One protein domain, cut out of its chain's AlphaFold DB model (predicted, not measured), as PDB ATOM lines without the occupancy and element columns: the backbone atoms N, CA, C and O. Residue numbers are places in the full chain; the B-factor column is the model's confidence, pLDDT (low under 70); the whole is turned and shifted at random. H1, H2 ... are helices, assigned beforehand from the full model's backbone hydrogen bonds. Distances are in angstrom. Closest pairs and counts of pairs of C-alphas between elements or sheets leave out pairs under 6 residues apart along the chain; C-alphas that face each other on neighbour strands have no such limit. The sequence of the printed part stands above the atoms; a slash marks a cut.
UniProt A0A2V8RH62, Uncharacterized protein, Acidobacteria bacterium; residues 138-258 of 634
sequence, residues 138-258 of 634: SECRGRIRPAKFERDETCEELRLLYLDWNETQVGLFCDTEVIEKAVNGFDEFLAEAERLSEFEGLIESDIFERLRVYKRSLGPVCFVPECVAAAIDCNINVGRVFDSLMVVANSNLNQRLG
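AT A GLANCE: This is residues 138 to 258 of the 634 residues of an uncharacterized protein of Acidobacteria bacterium (UniProt A0A2V8RH62). Three helices, H3, H5 and H7, stand side by side in an up-and-down bundle, each running against the one before it. H7 is by far the longest, and its residues 250 to 257 stick out beyond the bundle; H1 packs at a slant on the first turns of H7, on the side away from H3 and H5, H4 packs farther along H7, and the short H2 and H6 sit at the end where H7 begins. The printed part has 121 residues, with seven named helices in the order H1 to H7 and no named strand; the class is all helix. It is loose, with a radius of gyration of the C-alphas of 17.0 A, and only just elongated, spanning 58 by 29 by 18 A.

IN THESE COORDINATES: Residues 138 to 150 hold no named element. H1 is residues 151 to 164, 20.0 A from first to last C-alpha, beginning with C-alpha 151 at (168.257, 248.376, 215.657). H2 is residues 170 to 173. H3, residues 176 to 195, is 28.7 A long and begins with C-alpha 176 at (173.219, 257.181, 201.102). H4 is residues 199 to 205, H5 is residues 207 to 217, 15.0 A long, and H6 is residues 219 to 223. H7, residues 225 to 257, is 46.8 A long and ends with C-alpha 257 at (173.294, 261.673, 254.152).

HOW THE PARTS SIT: H3 and H7 are the hubs, touching three helices each. With its residues 226 to 241 alone, H7 touches H3, the same way at a shallow tilt of 11 degrees; the closest C-alphas, of Val 183 and Cys 227, are 5.5 A apart. H3 touches H5 with residues 186 to 193 alone, opposite ways at a shallow tilt of 8 degrees, closest at C-alphas of Phe 189 and Leu 211, 7.1 A. H5 and H7 are near each other. H1 touches residues 225 to 233 of H7 alone, opposite ways at a steep tilt of 49 degrees, with C-alphas of Cys 155 and Ala 229 closest at 5.3 A. H4 touches residues 242 to 249 of H7 alone, closest at C-alphas of Phe 199 and Leu 245, 5.4 A. H6 touches H2, closest at C-alphas of Val 170 and Pro 220, 7.1 A. H1 and H3 are apart. In H1, H4, H5 and H7 every O i to N i+4 pair is within hydrogen-bond range; H3 has 15 of 16, H6 has 0 of 1 but 2 of 2 O i to N i+3 pairs, and H2 is too short for an i+4 pair.

THE WHOLE: The C-alphas farthest apart, of Phe 173 and Gly 258, are 58.3 A apart. The printed part has no cut, and the six links between helices are tight. Residues 163 to 168 and 250 to 258 stand free. The mean pLDDT of the printed part is 74.9; residues 139 to 145, 166 to 174, 198 to 206, 209 and 242 to 258 are under 70.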
ATOM      1  N   SER A 138     159.900 248.853 225.089       72.31
ATOM      2  CA  SER A 138     159.123 247.866 225.842       72.31
ATOM      3  C   SER A 138     158.369 248.510 227.008       72.31
ATOM      4  O   SER A 138     158.641 249.647 227.413       72.31
ATOM      5  N   GLU A 139     157.413 247.767 227.573       62.12
ATOM      6  CA  GLU A 139     156.738 248.179 228.803       62.12
ATOM      7  C   GLU A 139     157.754 248.466 229.916       62.12
ATOM      8  O   GLU A 139     158.760 247.770 230.075       62.12
ATOM      9  N   CYS A 140     157.493 249.531 230.674       55.94
ATOM     10  CA  CYS A 140     158.379 250.001 231.731       55.94
ATOM     11  C   CYS A 140     158.401 248.968 232.868       55.94
ATOM     12  O   CYS A 140     157.438 248.857 233.623       55.94
ATOM     13  N   ARG A 141     159.498 248.218 233.014       40.50
ATOM     14  CA  ARG A 141     159.787 247.441 234.228       40.50
ATOM     15  C   ARG A 141     160.767 248.246 235.083       40.50
ATOM     16  O   ARG A 141     161.970 248.026 235.015       40.50
ATOM     17  N   GLY A 142     160.257 249.218 235.842       47.81
ATOM     18  CA  GLY A 142     161.075 250.155 236.632       47.81
ATOM     19  C   GLY A 142     161.347 251.486 235.912       47.81
ATOM     20  O   GLY A 142     160.478 251.971 235.191       47.81
ATOM     21  N   ARG A 143     162.534 252.087 236.121       48.22
ATOM     22  CA  ARG A 143     162.901 253.436 235.621       48.22
ATOM     23  C   ARG A 143     163.348 253.483 234.150       48.22
ATOM     24  O   ARG A 143     163.279 254.541 233.532       48.22
ATOM     25  N   ILE A 144     163.758 252.350 233.569       52.78
ATOM     26  CA  ILE A 144     164.267 252.266 232.189       52.78
ATOM     27  C   ILE A 144     163.316 251.440 231.315       52.78
ATOM     28  O   ILE A 144     162.843 250.376 231.721       52.78
ATOM     29  N   ARG A 145     163.087 251.897 230.079       61.78
ATOM     30  CA  ARG A 145     162.389 251.123 229.042       61.78
ATOM     31  C   ARG A 145     163.418 250.420 228.150       61.78
ATOM     32  O   ARG A 145     164.165 251.117 227.466       61.78
ATOM     33  N   PRO A 146     163.505 249.077 228.142       70.69
ATOM     34  CA  PRO A 146     164.379 248.383 227.203       70.69
ATOM     35  C   PRO A 146     163.825 248.492 225.777       70.69
ATOM     36  O   PRO A 146     162.621 248.671 225.591       70.69
ATOM     37  N   ALA A 147     164.683 248.368 224.764       74.31
ATOM     38  CA  ALA A 147     164.231 248.282 223.376       74.31
ATOM     39  C   ALA A 147     163.364 247.026 223.171       74.31
ATOM     40  O   ALA A 147     163.583 246.010 223.835       74.31
ATOM     41  N   LYS A 148     162.338 247.102 222.312       78.69
ATOM     42  CA  LYS A 148     161.535 245.923 221.919       78.69
ATOM     43  C   LYS A 148     162.275 245.023 220.937       78.69
ATOM     44  O   LYS A 148     162.078 243.816 220.968       78.69
ATOM     45  N   PHE A 149     163.085 245.637 220.086       83.81
ATOM     46  CA  PHE A 149     163.754 245.020 218.951       83.81
ATOM     47  C   PHE A 149     165.200 245.500 218.894       83.81
ATOM     48  O   PHE A 149     165.535 246.539 219.475       83.81
ATOM     49  N   GLU A 150     166.043 244.774 218.171       89.50
ATOM     50  CA  GLU A 150     167.359 245.294 217.796       89.50
ATOM     51  C   GLU A 150     167.218 246.445 216.781       89.50
ATOM     52  O   GLU A 150     166.142 246.686 216.221       89.50
ATOM     53  N   ARG A 151     168.296 247.205 216.550       91.12
ATOM     54  CA  ARG A 151     168.257 248.376 215.657       91.12
ATOM     55  C   ARG A 151     167.849 247.997 214.227       91.12
ATOM     56  O   ARG A 151     167.014 248.685 213.644       91.12
ATOM     57  N   ASP A 152     168.395 246.908 213.691       91.31
ATOM     58  CA  ASP A 152     168.099 246.450 212.327       91.31
ATOM     59  C   ASP A 152     166.630 246.032 212.190       91.31
ATOM     60  O   ASP A 152     165.942 246.454 211.263       91.31
ATOM     61  N   GLU A 153     166.110 245.292 213.170       91.94
ATOM     62  CA  GLU A 153     164.693 244.923 213.242       91.94
ATOM     63  C   GLU A 153     163.789 246.160 213.368       91.94
ATOM     64  O   GLU A 153     162.788 246.274 212.665       91.94
ATOM     65  N   THR A 154     164.171 247.134 214.203       92.19
ATOM     66  CA  THR A 154     163.465 248.421 214.328       92.19
ATOM     67  C   THR A 154     163.410 249.148 212.983       92.19
ATOM     68  O   THR A 154     162.380 249.726 212.634       92.19
ATOM     69  N   CYS A 155     164.498 249.112 212.211       92.81
ATOM     70  CA  CYS A 155     164.560 249.715 210.885       92.81
ATOM     71  C   CYS A 155     163.588 249.037 209.905       92.81
ATOM     72  O   CYS A 155     162.842 249.738 209.218       92.81
ATOM     73  N   GLU A 156     163.540 247.702 209.871       91.44
ATOM     74  CA  GLU A 156     162.596 246.973 209.013       91.44
ATOM     75  C   GLU A 156     161.136 247.251 209.391       91.44
ATOM     76  O   GLU A 156     160.317 247.550 208.519       91.44
ATOM     77  N   GLU A 157     160.809 247.248 210.682       90.94
ATOM     78  CA  GLU A 157     159.462 247.570 211.163       90.94
ATOM     79  C   GLU A 157     159.049 249.006 210.797       90.94
ATOM     80  O   GLU A 157     157.923 249.248 210.361       90.94
ATOM     81  N   LEU A 158     159.968 249.974 210.894       90.69
ATOM     82  CA  LEU A 158     159.723 251.349 210.442       90.69
ATOM     83  C   LEU A 158     159.474 251.423 208.930       90.69
ATOM     84  O   LEU A 158     158.594 252.172 208.498       90.69
ATOM     85  N   ARG A 159     160.204 250.648 208.117       89.31
ATOM     86  CA  ARG A 159     159.965 250.583 206.664       89.31
ATOM     87  C   ARG A 159     158.588 250.010 206.346       89.31
ATOM     88  O   ARG A 159     157.910 250.552 205.473       89.31
ATOM     89  N   LEU A 160     158.164 248.965 207.058       88.44
ATOM     90  CA  LEU A 160     156.829 248.383 206.906       88.44
ATOM     91  C   LEU A 160     155.733 249.386 207.284       88.44
ATOM     92  O   LEU A 160     154.804 249.580 206.502       88.44
ATOM     93  N   LEU A 161     155.881 250.085 208.413       87.38
ATOM     94  CA  LEU A 161     154.944 251.136 208.826       87.38
ATOM     95  C   LEU A 161     154.851 252.262 207.791       87.38
ATOM     96  O   LEU A 161     153.761 252.690 207.431       87.38
ATOM     97  N   TYR A 162     155.982 252.737 207.272       86.19
ATOM     98  CA  TYR A 162     155.977 253.825 206.290       86.19
ATOM     99  C   TYR A 162     155.377 253.411 204.948       86.19
ATOM    100  O   TYR A 162     154.762 254.242 204.278       86.19
ATOM    101  N   LEU A 163     155.563 252.151 204.552       82.94
ATOM    102  CA  LEU A 163     154.926 251.598 203.363       82.94
ATOM    103  C   LEU A 163     153.404 251.553 203.536       82.94
ATOM    104  O   LEU A 163     152.680 251.956 202.627       82.94
ATOM    105  N   ASP A 164     152.937 251.117 204.705       80.88
ATOM    106  CA  ASP A 164     151.514 251.029 205.045       80.88
ATOM    107  C   ASP A 164     150.831 252.407 205.086       80.88
ATOM    108  O   ASP A 164     149.716 252.591 204.594       80.88
ATOM    109  N   TRP A 165     151.535 253.427 205.581       82.62
ATOM    110  CA  TRP A 165     150.997 254.788 205.662       82.62
ATOM    111  C   TRP A 165     150.866 255.484 204.306       82.62
ATOM    112  O   TRP A 165     150.206 256.521 204.232       82.62
ATOM    113  N   ASN A 166     151.453 254.919 203.243       65.88
ATOM    114  CA  ASN A 166     151.350 255.398 201.861       65.88
ATOM    115  C   ASN A 166     151.741 256.886 201.690       65.88
ATOM    116  O   ASN A 166     151.298 257.567 200.763       65.88
ATOM    117  N   GLU A 167     152.564 257.408 202.606       61.38
ATOM    118  CA  GLU A 167     153.054 258.784 202.598       61.38
ATOM    119  C   GLU A 167     154.299 258.890 201.715       61.38
ATOM    120  O   GLU A 167     155.184 258.031 201.756       61.38
ATOM    121  N   THR A 168     154.395 259.972 200.933       52.31
ATOM    122  CA  THR A 168     155.521 260.244 200.031       52.31
ATOM    123  C   THR A 168     156.846 260.018 200.764       52.31
ATOM    124  O   THR A 168     157.130 260.646 201.791       52.31
ATOM    125  N   GLN A 169     157.643 259.061 200.282       50.81
ATOM    126  CA  GLN A 169     158.876 258.659 200.946       50.81
ATOM    127  C   GLN A 169     159.892 259.803 200.851       50.81
ATOM    128  O   GLN A 169     160.516 260.002 199.814       50.81
ATOM    129  N   VAL A 170     160.094 260.535 201.948       48.25
ATOM    130  CA  VAL A 170     161.196 261.507 202.077       48.25
ATOM    131  C   VAL A 170     162.547 260.828 201.774       48.25
ATOM    132  O   VAL A 170     163.420 261.433 201.163       48.25
ATOM    133  N   GLY A 171     162.677 259.534 202.099       45.44
ATOM    134  CA  GLY A 171     163.876 258.727 201.849       45.44
ATOM    135  C   GLY A 171     164.208 258.440 200.378       45.44
ATOM    136  O   GLY A 171     165.340 258.060 200.104       45.44
ATOM    137  N   LEU A 172     163.297 258.662 199.419       47.88
ATOM    138  CA  LEU A 172     163.602 258.479 197.986       47.88
ATOM    139  C   LEU A 172     164.559 259.549 197.426       47.88
ATOM    140  O   LEU A 172     165.031 259.406 196.300       47.88
ATOM    141  N   PHE A 173     164.842 260.609 198.190       53.44
ATOM    142  CA  PHE A 173     165.587 261.782 197.723       53.44
ATOM    143  C   PHE A 173     166.840 262.105 198.553       53.44
ATOM    144  O   PHE A 173     167.436 263.162 198.351       53.44
ATOM    145  N   CYS A 174     167.242 261.235 199.487       65.94
ATOM    146  CA  CYS A 174     168.432 261.447 200.315       65.94
ATOM    147  C   CYS A 174     169.580 260.532 199.878       65.94
ATOM    148  O   CYS A 174     169.410 259.317 199.790       65.94
ATOM    149  N   ASP A 175     170.758 261.114 199.649       79.00
ATOM    150  CA  ASP A 175     171.963 260.357 199.310       79.00
ATOM    151  C   ASP A 175     172.362 259.417 200.456       79.00
ATOM    152  O   ASP A 175     172.356 259.806 201.628       79.00
ATOM    153  N   THR A 176     172.782 258.192 200.124       84.50
ATOM    154  CA  THR A 176     173.219 257.181 201.102       84.50
ATOM    155  C   THR A 176     174.309 257.711 202.037       84.50
ATOM    156  O   THR A 176     174.257 257.465 203.235       84.50
ATOM    157  N   GLU A 177     175.237 258.526 201.526       86.81
ATOM    158  CA  GLU A 177     176.303 259.140 202.330       86.81
ATOM    159  C   GLU A 177     175.757 260.082 203.422       86.81
ATOM    160  O   GLU A 177     176.325 260.182 204.510       86.81
ATOM    161  N   VAL A 178     174.647 260.778 203.156       87.19
ATOM    162  CA  VAL A 178     174.001 261.666 204.138       87.19
ATOM    163  C   VAL A 178     173.345 260.844 205.244       87.19
ATOM    164  O   VAL A 178     173.467 261.197 206.416       87.19
ATOM    165  N   ILE A 179     172.704 259.730 204.884       88.06
ATOM    166  CA  ILE A 179     172.087 258.797 205.834       88.06
ATOM    167  C   ILE A 179     173.166 258.147 206.710       88.06
ATOM    168  O   ILE A 179     173.042 258.150 207.931       88.06
ATOM    169  N   GLU A 180     174.257 257.662 206.117       90.94
ATOM    170  CA  GLU A 180     175.380 257.070 206.857       90.94
ATOM    171  C   GLU A 180     176.009 258.068 207.836       90.94
ATOM    172  O   GLU A 180     176.257 257.728 208.991       90.94
ATOM    173  N   LYS A 181     176.216 259.327 207.424       90.06
ATOM    174  CA  LYS A 181     176.704 260.386 208.328       90.06
ATOM    175  C   LYS A 181     175.733 260.673 209.471       90.06
ATOM    176  O   LYS A 181     176.184 260.927 210.588       90.06
ATOM    177  N   ALA A 182     174.428 260.650 209.199       90.38
ATOM    178  CA  ALA A 182     173.399 260.850 210.212       90.38
ATOM    179  C   ALA A 182     173.379 259.705 211.245       90.38
ATOM    180  O   ALA A 182     173.308 259.939 212.449       90.38
ATOM    181  N   VAL A 183     173.492 258.458 210.786       94.19
ATOM    182  CA  VAL A 183     173.563 257.277 211.662       94.19
ATOM    183  C   VAL A 183     174.850 257.289 212.491       94.19
ATOM    184  O   VAL A 183     174.786 257.148 213.711       94.19
ATOM    185  N   ASN A 184     175.998 257.558 211.862       93.62
ATOM    186  CA  ASN A 184     177.290 257.605 212.549       93.62
ATOM    187  C   ASN A 184     177.322 258.643 213.678       93.62
ATOM    188  O   ASN A 184     177.917 258.382 214.718       93.62
ATOM    189  N   GLY A 185     176.662 259.796 213.527       91.94
ATOM    190  CA  GLY A 185     176.608 260.774 214.616       91.94
ATOM    191  C   GLY A 185     175.837 260.265 215.837       91.94
ATOM    192  O   GLY A 185     176.259 260.513 216.964       91.94
ATOM    193  N   PHE A 186     174.760 259.490 215.653       91.88
ATOM    194  CA  PHE A 186     174.083 258.829 216.778       91.88
ATOM    195  C   PHE A 186     174.975 257.792 217.465       91.88
ATOM    196  O   PHE A 186     174.954 257.699 218.695       91.88
ATOM    197  N   ASP A 187     175.776 257.057 216.693       94.12
ATOM    198  CA  ASP A 187     176.731 256.078 217.221       94.12
ATOM    199  C   ASP A 187     177.877 256.742 217.988       94.12
ATOM    200  O   ASP A 187     178.312 256.227 219.018       94.12
ATOM    201  N   GLU A 188     178.328 257.919 217.550       94.06
ATOM    202  CA  GLU A 188     179.300 258.731 218.284       94.06
ATOM    203  C   GLU A 188     178.748 259.188 219.639       94.06
ATOM    204  O   GLU A 188     179.439 259.043 220.649       94.06
ATOM    205  N   PHE A 189     177.498 259.668 219.695       87.12
ATOM    206  CA  PHE A 189     176.842 260.021 220.962       87.12
ATOM    207  C   PHE A 189     176.661 258.810 221.877       87.12
ATOM    208  O   PHE A 189     176.887 258.906 223.083       87.12
ATOM    209  N   LEU A 190     176.282 257.659 221.324       88.31
ATOM    210  CA  LEU A 190     176.148 256.429 222.097       88.31
ATOM    211  C   LEU A 190     177.497 255.998 222.690       88.31
ATOM    212  O   LEU A 190     177.601 255.777 223.896       88.31
ATOM    213  N   ALA A 191     178.544 255.955 221.866       91.81
ATOM    214  CA  ALA A 191     179.891 255.604 222.301       91.81
ATOM    215  C   ALA A 191     180.466 256.612 223.306       91.81
ATOM    216  O   ALA A 191     181.260 256.240 224.170       91.81
ATOM    217  N   GLU A 192     180.103 257.893 223.196       88.81
ATOM    218  CA  GLU A 192     180.429 258.906 224.195       88.81
ATOM    219  C   GLU A 192     179.735 258.606 225.526       88.81
ATOM    220  O   GLU A 192     180.412 258.536 226.552       88.81
ATOM    221  N   ALA A 193     178.421 258.363 225.506       80.44
ATOM    222  CA  ALA A 193     177.646 258.059 226.704       80.44
ATOM    223  C   ALA A 193     178.194 256.830 227.438       80.44
ATOM    224  O   ALA A 193     178.400 256.873 228.646       80.44
ATOM    225  N   GLU A 194     178.514 255.756 226.720       87.62
ATOM    226  CA  GLU A 194     179.059 254.523 227.305       87.62
ATOM    227  C   GLU A 194     180.432 254.700 227.974       87.62
ATOM    228  O   GLU A 194     180.814 253.897 228.828       87.62
ATOM    229  N   ARG A 195     181.190 255.745 227.616       90.25
ATOM    230  CA  ARG A 195     182.478 256.070 228.256       90.25
ATOM    231  C   ARG A 195     182.313 256.877 229.541       90.25
ATOM    232  O   ARG A 195     183.279 256.995 230.300       90.25
ATOM    233  N   LEU A 196     181.134 257.447 229.781       78.56
ATOM    234  CA  LEU A 196     180.854 258.193 230.999       78.56
ATOM    235  C   LEU A 196     180.779 257.222 232.179       78.56
ATOM    236  O   LEU A 196     179.970 256.300 232.209       78.56
ATOM    237  N   SER A 197     181.649 257.443 233.159       75.50
ATOM    238  CA  SER A 197     181.729 256.636 234.385       75.50
ATOM    239  C   SER A 197     181.247 257.386 235.626       75.50
ATOM    240  O   SER A 197     180.995 256.766 236.656       75.50
ATOM    241  N   GLU A 198     181.085 258.706 235.516       61.78
ATOM    242  CA  GLU A 198     180.689 259.599 236.601       61.78
ATOM    243  C   GLU A 198     179.594 260.559 236.120       61.78
ATOM    244  O   GLU A 198     179.534 260.927 234.943       61.78
ATOM    245  N   PHE A 199     178.718 260.957 237.043       54.91
ATOM    246  CA  PHE A 199     177.586 261.836 236.749       54.91
ATOM    247  C   PHE A 199     178.048 263.244 236.337       54.91
ATOM    248  O   PHE A 199     177.448 263.873 235.471       54.91
ATOM    249  N   GLU A 200     179.162 263.718 236.888       55.06
ATOM    250  CA  GLU A 200     179.804 264.984 236.534       55.06
ATOM    251  C   GLU A 200     180.203 265.018 235.056       55.06
ATOM    252  O   GLU A 200     179.903 265.984 234.358       55.06
ATOM    253  N   GLY A 201     180.795 263.931 234.551       59.28
ATOM    254  CA  GLY A 201     181.173 263.825 233.141       59.28
ATOM    255  C   GLY A 201     179.965 263.906 232.205       59.28
ATOM    256  O   GLY A 201     180.049 264.493 231.130       59.28
ATOM    257  N   LEU A 202     178.815 263.376 232.629       59.31
ATOM    258  CA  LEU A 202     177.562 263.499 231.889       59.31
ATOM    259  C   LEU A 202     177.080 264.956 231.825       59.31
ATOM    260  O   LEU A 202     176.678 265.409 230.755       59.31
ATOM    261  N   ILE A 203     177.144 265.696 232.932       54.81
ATOM    262  CA  ILE A 203     176.777 267.119 232.969       54.81
ATOM    263  C   ILE A 203     177.712 267.930 232.068       54.81
ATOM    264  O   ILE A 203     177.246 268.688 231.222       54.81
ATOM    265  N   GLU A 204     179.025 267.765 232.241       59.78
ATOM    266  CA  GLU A 204     180.041 268.505 231.483       59.78
ATOM    267  C   GLU A 204     179.963 268.219 229.983       59.78
ATOM    268  O   GLU A 204     180.219 269.104 229.168       59.78
ATOM    269  N   SER A 205     179.579 266.994 229.614       68.12
ATOM    270  CA  SER A 205     179.394 266.619 228.216       68.12
ATOM    271  C   SER A 205     178.223 267.342 227.548       68.12
ATOM    272  O   SER A 205     178.195 267.407 226.320       68.12
ATOM    273  N   ASP A 206     177.236 267.831 228.308       63.22
ATOM    274  CA  ASP A 206     175.983 268.395 227.784       63.22
ATOM    275  C   ASP A 206     175.346 267.512 226.685       63.22
ATOM    276  O   ASP A 206     174.838 267.975 225.658       63.22
ATOM    277  N   ILE A 207     175.460 266.186 226.851       72.75
ATOM    278  CA  ILE A 207     175.170 265.220 225.786       72.75
ATOM    279  C   ILE A 207     173.717 265.289 225.313       72.75
ATOM    280  O   ILE A 207     173.449 265.120 224.126       72.75
ATOM    281  N   PHE A 208     172.775 265.591 226.211       70.00
ATOM    282  CA  PHE A 208     171.356 265.676 225.875       70.00
ATOM    283  C   PHE A 208     171.033 266.873 224.981       70.00
ATOM    284  O   PHE A 208     170.302 266.703 224.002       70.00
ATOM    285  N   GLU A 209     171.571 268.062 225.272       67.94
ATOM    286  CA  GLU A 209     171.321 269.229 224.424       67.94
ATOM    287  C   GLU A 209     172.089 269.114 223.108       67.94
ATOM    288  O   GLU A 209     171.514 269.374 222.050       67.94
ATOM    289  N   ARG A 210     173.330 268.605 223.117       82.44
ATOM    290  CA  ARG A 210     174.061 268.329 221.868       82.44
ATOM    291  C   ARG A 210     173.347 267.309 220.985       82.44
ATOM    292  O   ARG A 210     173.207 267.555 219.787       82.44
ATOM    293  N   LEU A 211     172.835 266.219 221.555       74.00
ATOM    294  CA  LEU A 211     172.033 265.233 220.827       74.00
ATOM    295  C   LEU A 211     170.748 265.865 220.272       74.00
ATOM    296  O   LEU A 211     170.363 265.612 219.130       74.00
ATOM    297  N   ARG A 212     170.091 266.737 221.045       72.62
ATOM    298  CA  ARG A 212     168.894 267.462 220.603       72.62
ATOM    299  C   ARG A 212     169.187 268.417 219.444       72.62
ATOM    300  O   ARG A 212     168.434 268.446 218.470       72.62
ATOM    301  N   VAL A 213     170.271 269.188 219.531       75.12
ATOM    302  CA  VAL A 213     170.744 270.085 218.464       75.12
ATOM    303  C   VAL A 213     171.116 269.284 217.219       75.12
ATOM    304  O   VAL A 213     170.724 269.663 216.115       75.12
ATOM    305  N   TYR A 214     171.785 268.145 217.392       80.56
ATOM    306  CA  TYR A 214     172.125 267.244 216.299       80.56
ATOM    307  C   TYR A 214     170.879 266.764 215.555       80.56
ATOM    308  O   TYR A 214     170.773 266.990 214.350       80.56
ATOM    309  N   LYS A 215     169.879 266.222 216.264       80.25
ATOM    310  CA  LYS A 215     168.608 265.782 215.660       80.25
ATOM    311  C   LYS A 215     167.928 266.892 214.863       80.25
ATOM    312  O   LYS A 215     167.473 266.654 213.748       80.25
ATOM    313  N   ARG A 216     167.900 268.117 215.403       80.56
ATOM    314  CA  ARG A 216     167.352 269.298 214.709       80.56
ATOM    315  C   ARG A 216     168.128 269.639 213.434       80.56
ATOM    316  O   ARG A 216     167.515 270.037 212.448       80.56
ATOM    317  N   SER A 217     169.451 269.478 213.446       82.25
ATOM    318  CA  SER A 217     170.321 269.783 212.304       82.25
ATOM    319  C   SER A 217     170.139 268.837 211.113       82.25
ATOM    320  O   SER A 217     170.442 269.221 209.987       82.25
ATOM    321  N   LEU A 218     169.594 267.635 211.339       82.38
ATOM    322  CA  LEU A 218     169.351 266.644 210.284       82.38
ATOM    323  C   LEU A 218     168.234 267.060 209.312       82.38
ATOM    324  O   LEU A 218     168.157 266.531 208.202       82.38
ATOM    325  N   GLY A 219     167.358 267.992 209.704       82.25
ATOM    326  CA  GLY A 219     166.227 268.397 208.871       82.25
ATOM    327  C   GLY A 219     165.368 267.186 208.464       82.25
ATOM    328  O   GLY A 219     165.178 266.286 209.277       82.25
ATOM    329  N   PRO A 220     164.873 267.100 207.215       82.38
ATOM    330  CA  PRO A 220     164.033 265.984 206.760       82.38
ATOM    331  C   PRO A 220     164.680 264.589 206.842       82.38
ATOM    332  O   PRO A 220     163.959 263.594 206.899       82.38
ATOM    333  N   VAL A 221     166.017 264.501 206.896       85.94
ATOM    334  CA  VAL A 221     166.750 263.226 207.027       85.94
ATOM    335  C   VAL A 221     166.381 262.507 208.329       85.94
ATOM    336  O   VAL A 221     166.401 261.282 208.380       85.94
ATOM    337  N   CYS A 222     165.950 263.242 209.362       85.06
ATOM    338  CA  CYS A 222     165.513 262.659 210.631       85.06
ATOM    339  C   CYS A 222     164.327 261.687 210.502       85.06
ATOM    340  O   CYS A 222     164.117 260.891 211.411       85.06
ATOM    341  N   PHE A 223     163.569 261.730 209.400       87.62
ATOM    342  CA  PHE A 223     162.450 260.823 209.157       87.62
ATOM    343  C   PHE A 223     162.846 259.550 208.410       87.62
ATOM    344  O   PHE A 223     161.996 258.680 208.255       87.62
ATOM    345  N   VAL A 224     164.089 259.416 207.940       88.38
ATOM    346  CA  VAL A 224     164.580 258.210 207.254       88.38
ATOM    347  C   VAL A 224     164.615 257.029 208.243       88.38
ATOM    348  O   VAL A 224     165.140 257.210 209.342       88.38
ATOM    349  N   PRO A 225     164.081 255.834 207.902       91.44
ATOM    350  CA  PRO A 225     163.980 254.698 208.829       91.44
ATOM    351  C   PRO A 225     165.282 254.355 209.559       91.44
ATOM    352  O   PRO A 225     165.270 254.122 210.763       91.44
ATOM    353  N   GLU A 226     166.408 254.376 208.853       92.62
ATOM    354  CA  GLU A 226     167.750 254.128 209.382       92.62
ATOM    355  C   GLU A 226     168.129 255.160 210.455       92.62
ATOM    356  O   GLU A 226     168.617 254.808 211.528       92.62
ATOM    357  N   CYS A 227     167.850 256.441 210.194       92.00
ATOM    358  CA  CYS A 227     168.117 257.533 211.129       92.00
ATOM    359  C   CYS A 227     167.194 257.469 212.350       92.00
ATOM    360  O   CYS A 227     167.645 257.700 213.470       92.00
ATOM    361  N   VAL A 228     165.916 257.132 212.155       92.81
ATOM    362  CA  VAL A 228     164.946 256.973 213.250       92.81
ATOM    363  C   VAL A 228     165.325 255.785 214.133       92.81
ATOM    364  O   VAL A 228     165.340 255.926 215.352       92.81
ATOM    365  N   ALA A 229     165.689 254.641 213.548       93.94
ATOM    366  CA  ALA A 229     166.142 253.472 214.300       93.94
ATOM    367  C   ALA A 229     167.399 253.788 215.129       93.94
ATOM    368  O   ALA A 229     167.447 253.470 216.317       93.94
ATOM    369  N   ALA A 230     168.377 254.484 214.538       93.81
ATOM    370  CA  ALA A 230     169.572 254.937 215.250       93.81
ATOM    371  C   ALA A 230     169.243 255.933 216.378       93.81
ATOM    372  O   ALA A 230     169.779 255.818 217.478       93.81
ATOM    373  N   ALA A 231     168.317 256.869 216.150       89.69
ATOM    374  CA  ALA A 231     167.873 257.822 217.165       89.69
ATOM    375  C   ALA A 231     167.141 257.145 218.338       89.69
ATOM    376  O   ALA A 231     167.380 257.513 219.490       89.69
ATOM    377  N   ILE A 232     166.279 256.158 218.063       88.00
ATOM    378  CA  ILE A 232     165.564 255.369 219.081       88.00
ATOM    379  C   ILE A 232     166.564 254.591 219.938       88.00
ATOM    380  O   ILE A 232     166.507 254.653 221.168       88.00
ATOM    381  N   ASP A 233     167.493 253.889 219.297       89.38
ATOM    382  CA  ASP A 233     168.523 253.107 219.976       89.38
ATOM    383  C   ASP A 233     169.437 254.003 220.832       89.38
ATOM    384  O   ASP A 233     169.644 253.744 222.021       89.38
ATOM    385  N   CYS A 234     169.885 255.133 220.278       86.12
ATOM    386  CA  CYS A 234     170.644 256.150 221.006       86.12
ATOM    387  C   CYS A 234     169.859 256.677 222.223       86.12
ATOM    388  O   CYS A 234     170.371 256.650 223.341       86.12
ATOM    389  N   ASN A 235     168.587 257.063 222.061       83.81
ATOM    390  CA  ASN A 235     167.738 257.544 223.159       83.81
ATOM    391  C   ASN A 235     167.619 256.537 224.309       83.81
ATOM    392  O   ASN A 235     167.739 256.907 225.480       83.81
ATOM    393  N   ILE A 236     167.359 255.270 223.982       81.94
ATOM    394  CA  ILE A 236     167.166 254.208 224.974       81.94
ATOM    395  C   ILE A 236     168.464 253.949 225.740       81.94
ATOM    396  O   ILE A 236     168.448 253.854 226.971       81.94
ATOM    397  N   ASN A 237     169.591 253.839 225.037       82.00
ATOM    398  CA  ASN A 237     170.863 253.491 225.662       82.00
ATOM    399  C   ASN A 237     171.489 254.676 226.416       82.00
ATOM    400  O   ASN A 237     171.949 254.486 227.540       82.00
ATOM    401  N   VAL A 238     171.415 255.903 225.890       77.38
ATOM    402  CA  VAL A 238     171.827 257.113 226.628       77.38
ATOM    403  C   VAL A 238     170.972 257.280 227.889       77.38
ATOM    404  O   VAL A 238     171.502 257.542 228.968       77.38
ATOM    405  N   GLY A 239     169.658 257.045 227.796       72.94
ATOM    406  CA  GLY A 239     168.768 257.035 228.961       72.94
ATOM    407  C   GLY A 239     169.136 255.966 230.000       72.94
ATOM    408  O   GLY A 239     169.060 256.223 231.200       72.94
ATOM    409  N   ARG A 240     169.591 254.785 229.565       74.06
ATOM    410  CA  ARG A 240     170.077 253.716 230.457       74.06
ATOM    411  C   ARG A 240     171.364 254.108 231.183       74.06
ATOM    412  O   ARG A 240     171.484 253.850 232.382       74.06
ATOM    413  N   VAL A 241     172.319 254.713 230.474       72.94
ATOM    414  CA  VAL A 241     173.562 255.227 231.073       72.94
ATOM    415  C   VAL A 241     173.231 256.296 232.111       72.94
ATOM    416  O   VAL A 241     173.712 256.217 233.239       72.94
ATOM    417  N   PHE A 242     172.356 257.241 231.763       67.81
ATOM    418  CA  PHE A 242     171.886 258.279 232.678       67.81
ATOM    419  C   PHE A 242     171.318 257.700 233.971       67.81
ATOM    420  O   PHE A 242     171.752 258.082 235.055       67.81
ATOM    421  N   ASP A 243     170.383 256.754 233.865       67.00
ATOM    422  CA  ASP A 243     169.781 256.110 235.034       67.00
ATOM    423  C   ASP A 243     170.837 255.383 235.881       67.00
ATOM    424  O   ASP A 243     170.859 255.528 237.101       67.00
ATOM    425  N   SER A 244     171.783 254.693 235.240       69.44
ATOM    426  CA  SER A 244     172.873 253.997 235.937       69.44
ATOM    427  C   SER A 244     173.760 254.967 236.727       69.44
ATOM    428  O   SER A 244     174.035 254.735 237.907       69.44
ATOM    429  N   LEU A 245     174.165 256.083 236.112       63.97
ATOM    430  CA  LEU A 245     174.955 257.128 236.771       63.97
ATOM    431  C   LEU A 245     174.164 257.806 237.897       63.97
ATOM    432  O   LEU A 245     174.720 258.067 238.963       63.97
ATOM    433  N   MET A 246     172.863 258.028 237.699       60.44
ATOM    434  CA  MET A 246     171.965 258.585 238.711       60.44
ATOM    435  C   MET A 246     171.795 257.663 239.917       60.44
ATOM    436  O   MET A 246     171.832 258.137 241.050       60.44
ATOM    437  N   VAL A 247     171.640 256.354 239.711       63.19
ATOM    438  CA  VAL A 247     171.551 255.375 240.803       63.19
ATOM    439  C   VAL A 247     172.844 255.363 241.617       63.19
ATOM    440  O   VAL A 247     172.791 255.382 242.849       63.19
ATOM    441  N   VAL A 248     174.004 255.405 240.954       62.75
ATOM    442  CA  VAL A 248     175.309 255.490 241.626       62.75
ATOM    443  C   VAL A 248     175.435 256.801 242.406       62.75
ATOM    444  O   VAL A 248     175.757 256.767 243.596       62.75
ATOM    445  N   ALA A 249     175.114 257.944 241.795       57.25
ATOM    446  CA  ALA A 249     175.138 259.246 242.461       57.25
ATOM    447  C   ALA A 249     174.208 259.286 243.686       57.25
ATOM    448  O   ALA A 249     174.622 259.704 244.768       57.25
ATOM    449  N   ASN A 250     172.988 258.766 243.548       54.16
ATOM    450  CA  ASN A 250     172.004 258.661 244.626       54.16
ATOM    451  C   ASN A 250     172.498 257.747 245.759       54.16
ATOM    452  O   ASN A 250     172.382 258.098 246.928       54.16
ATOM    453  N   SER A 251     173.121 256.608 245.438       57.69
ATOM    454  CA  SER A 251     173.707 255.706 246.441       57.69
ATOM    455  C   SER A 251     174.863 256.357 247.211       57.69
ATOM    456  O   SER A 251     174.931 256.242 248.434       57.69
ATOM    457  N   ASN A 252     175.718 257.121 246.523       54.47
ATOM    458  CA  ASN A 252     176.819 257.867 247.135       54.47
ATOM    459  C   ASN A 252     176.303 258.989 248.051       54.47
ATOM    460  O   ASN A 252     176.879 259.233 249.115       54.47
ATOM    461  N   LEU A 253     175.216 259.657 247.654       50.16
ATOM    462  CA  LEU A 253     174.526 260.658 248.468       50.16
ATOM    463  C   LEU A 253     173.882 260.014 249.700       50.16
ATOM    464  O   LEU A 253     174.125 260.470 250.815       50.16
ATOM    465  N   ASN A 254     173.165 258.903 249.533       49.06
ATOM    466  CA  ASN A 254     172.505 258.181 250.624       49.06
ATOM    467  C   ASN A 254     173.489 257.573 251.623       49.06
ATOM    468  O   ASN A 254     173.243 257.595 252.827       49.06
ATOM    469  N   GLN A 255     174.660 257.123 251.172       51.66
ATOM    470  CA  GLN A 255     175.718 256.659 252.071       51.66
ATOM    471  C   GLN A 255     176.282 257.791 252.953       51.66
ATOM    472  O   GLN A 255     176.786 257.531 254.046       51.66
ATOM    473  N   ARG A 256     176.209 259.048 252.495       43.94
ATOM    474  CA  ARG A 256     176.740 260.226 253.207       43.94
ATOM    475  C   ARG A 256     175.684 260.998 253.997       43.94
ATOM    476  O   ARG A 256     176.038 261.648 254.977       43.94
ATOM    477  N   LEU A 257     174.423 260.929 253.582       40.06
ATOM    478  CA  LEU A 257     173.294 261.673 254.152       40.06
ATOM    479  C   LEU A 257     172.324 260.775 254.948       40.06
ATOM    480  O   LEU A 257     171.379 261.280 255.552       40.06
ATOM    481  N   GLY A 258     172.590 259.464 255.004       41.94
ATOM    482  CA  GLY A 258     171.702 258.443 255.566       41.94
ATOM    483  C   GLY A 258     170.726 257.904 254.511       41.94
ATOM    484  O   GLY A 258     170.311 258.635 253.619       41.94
TER     485      GLY A 258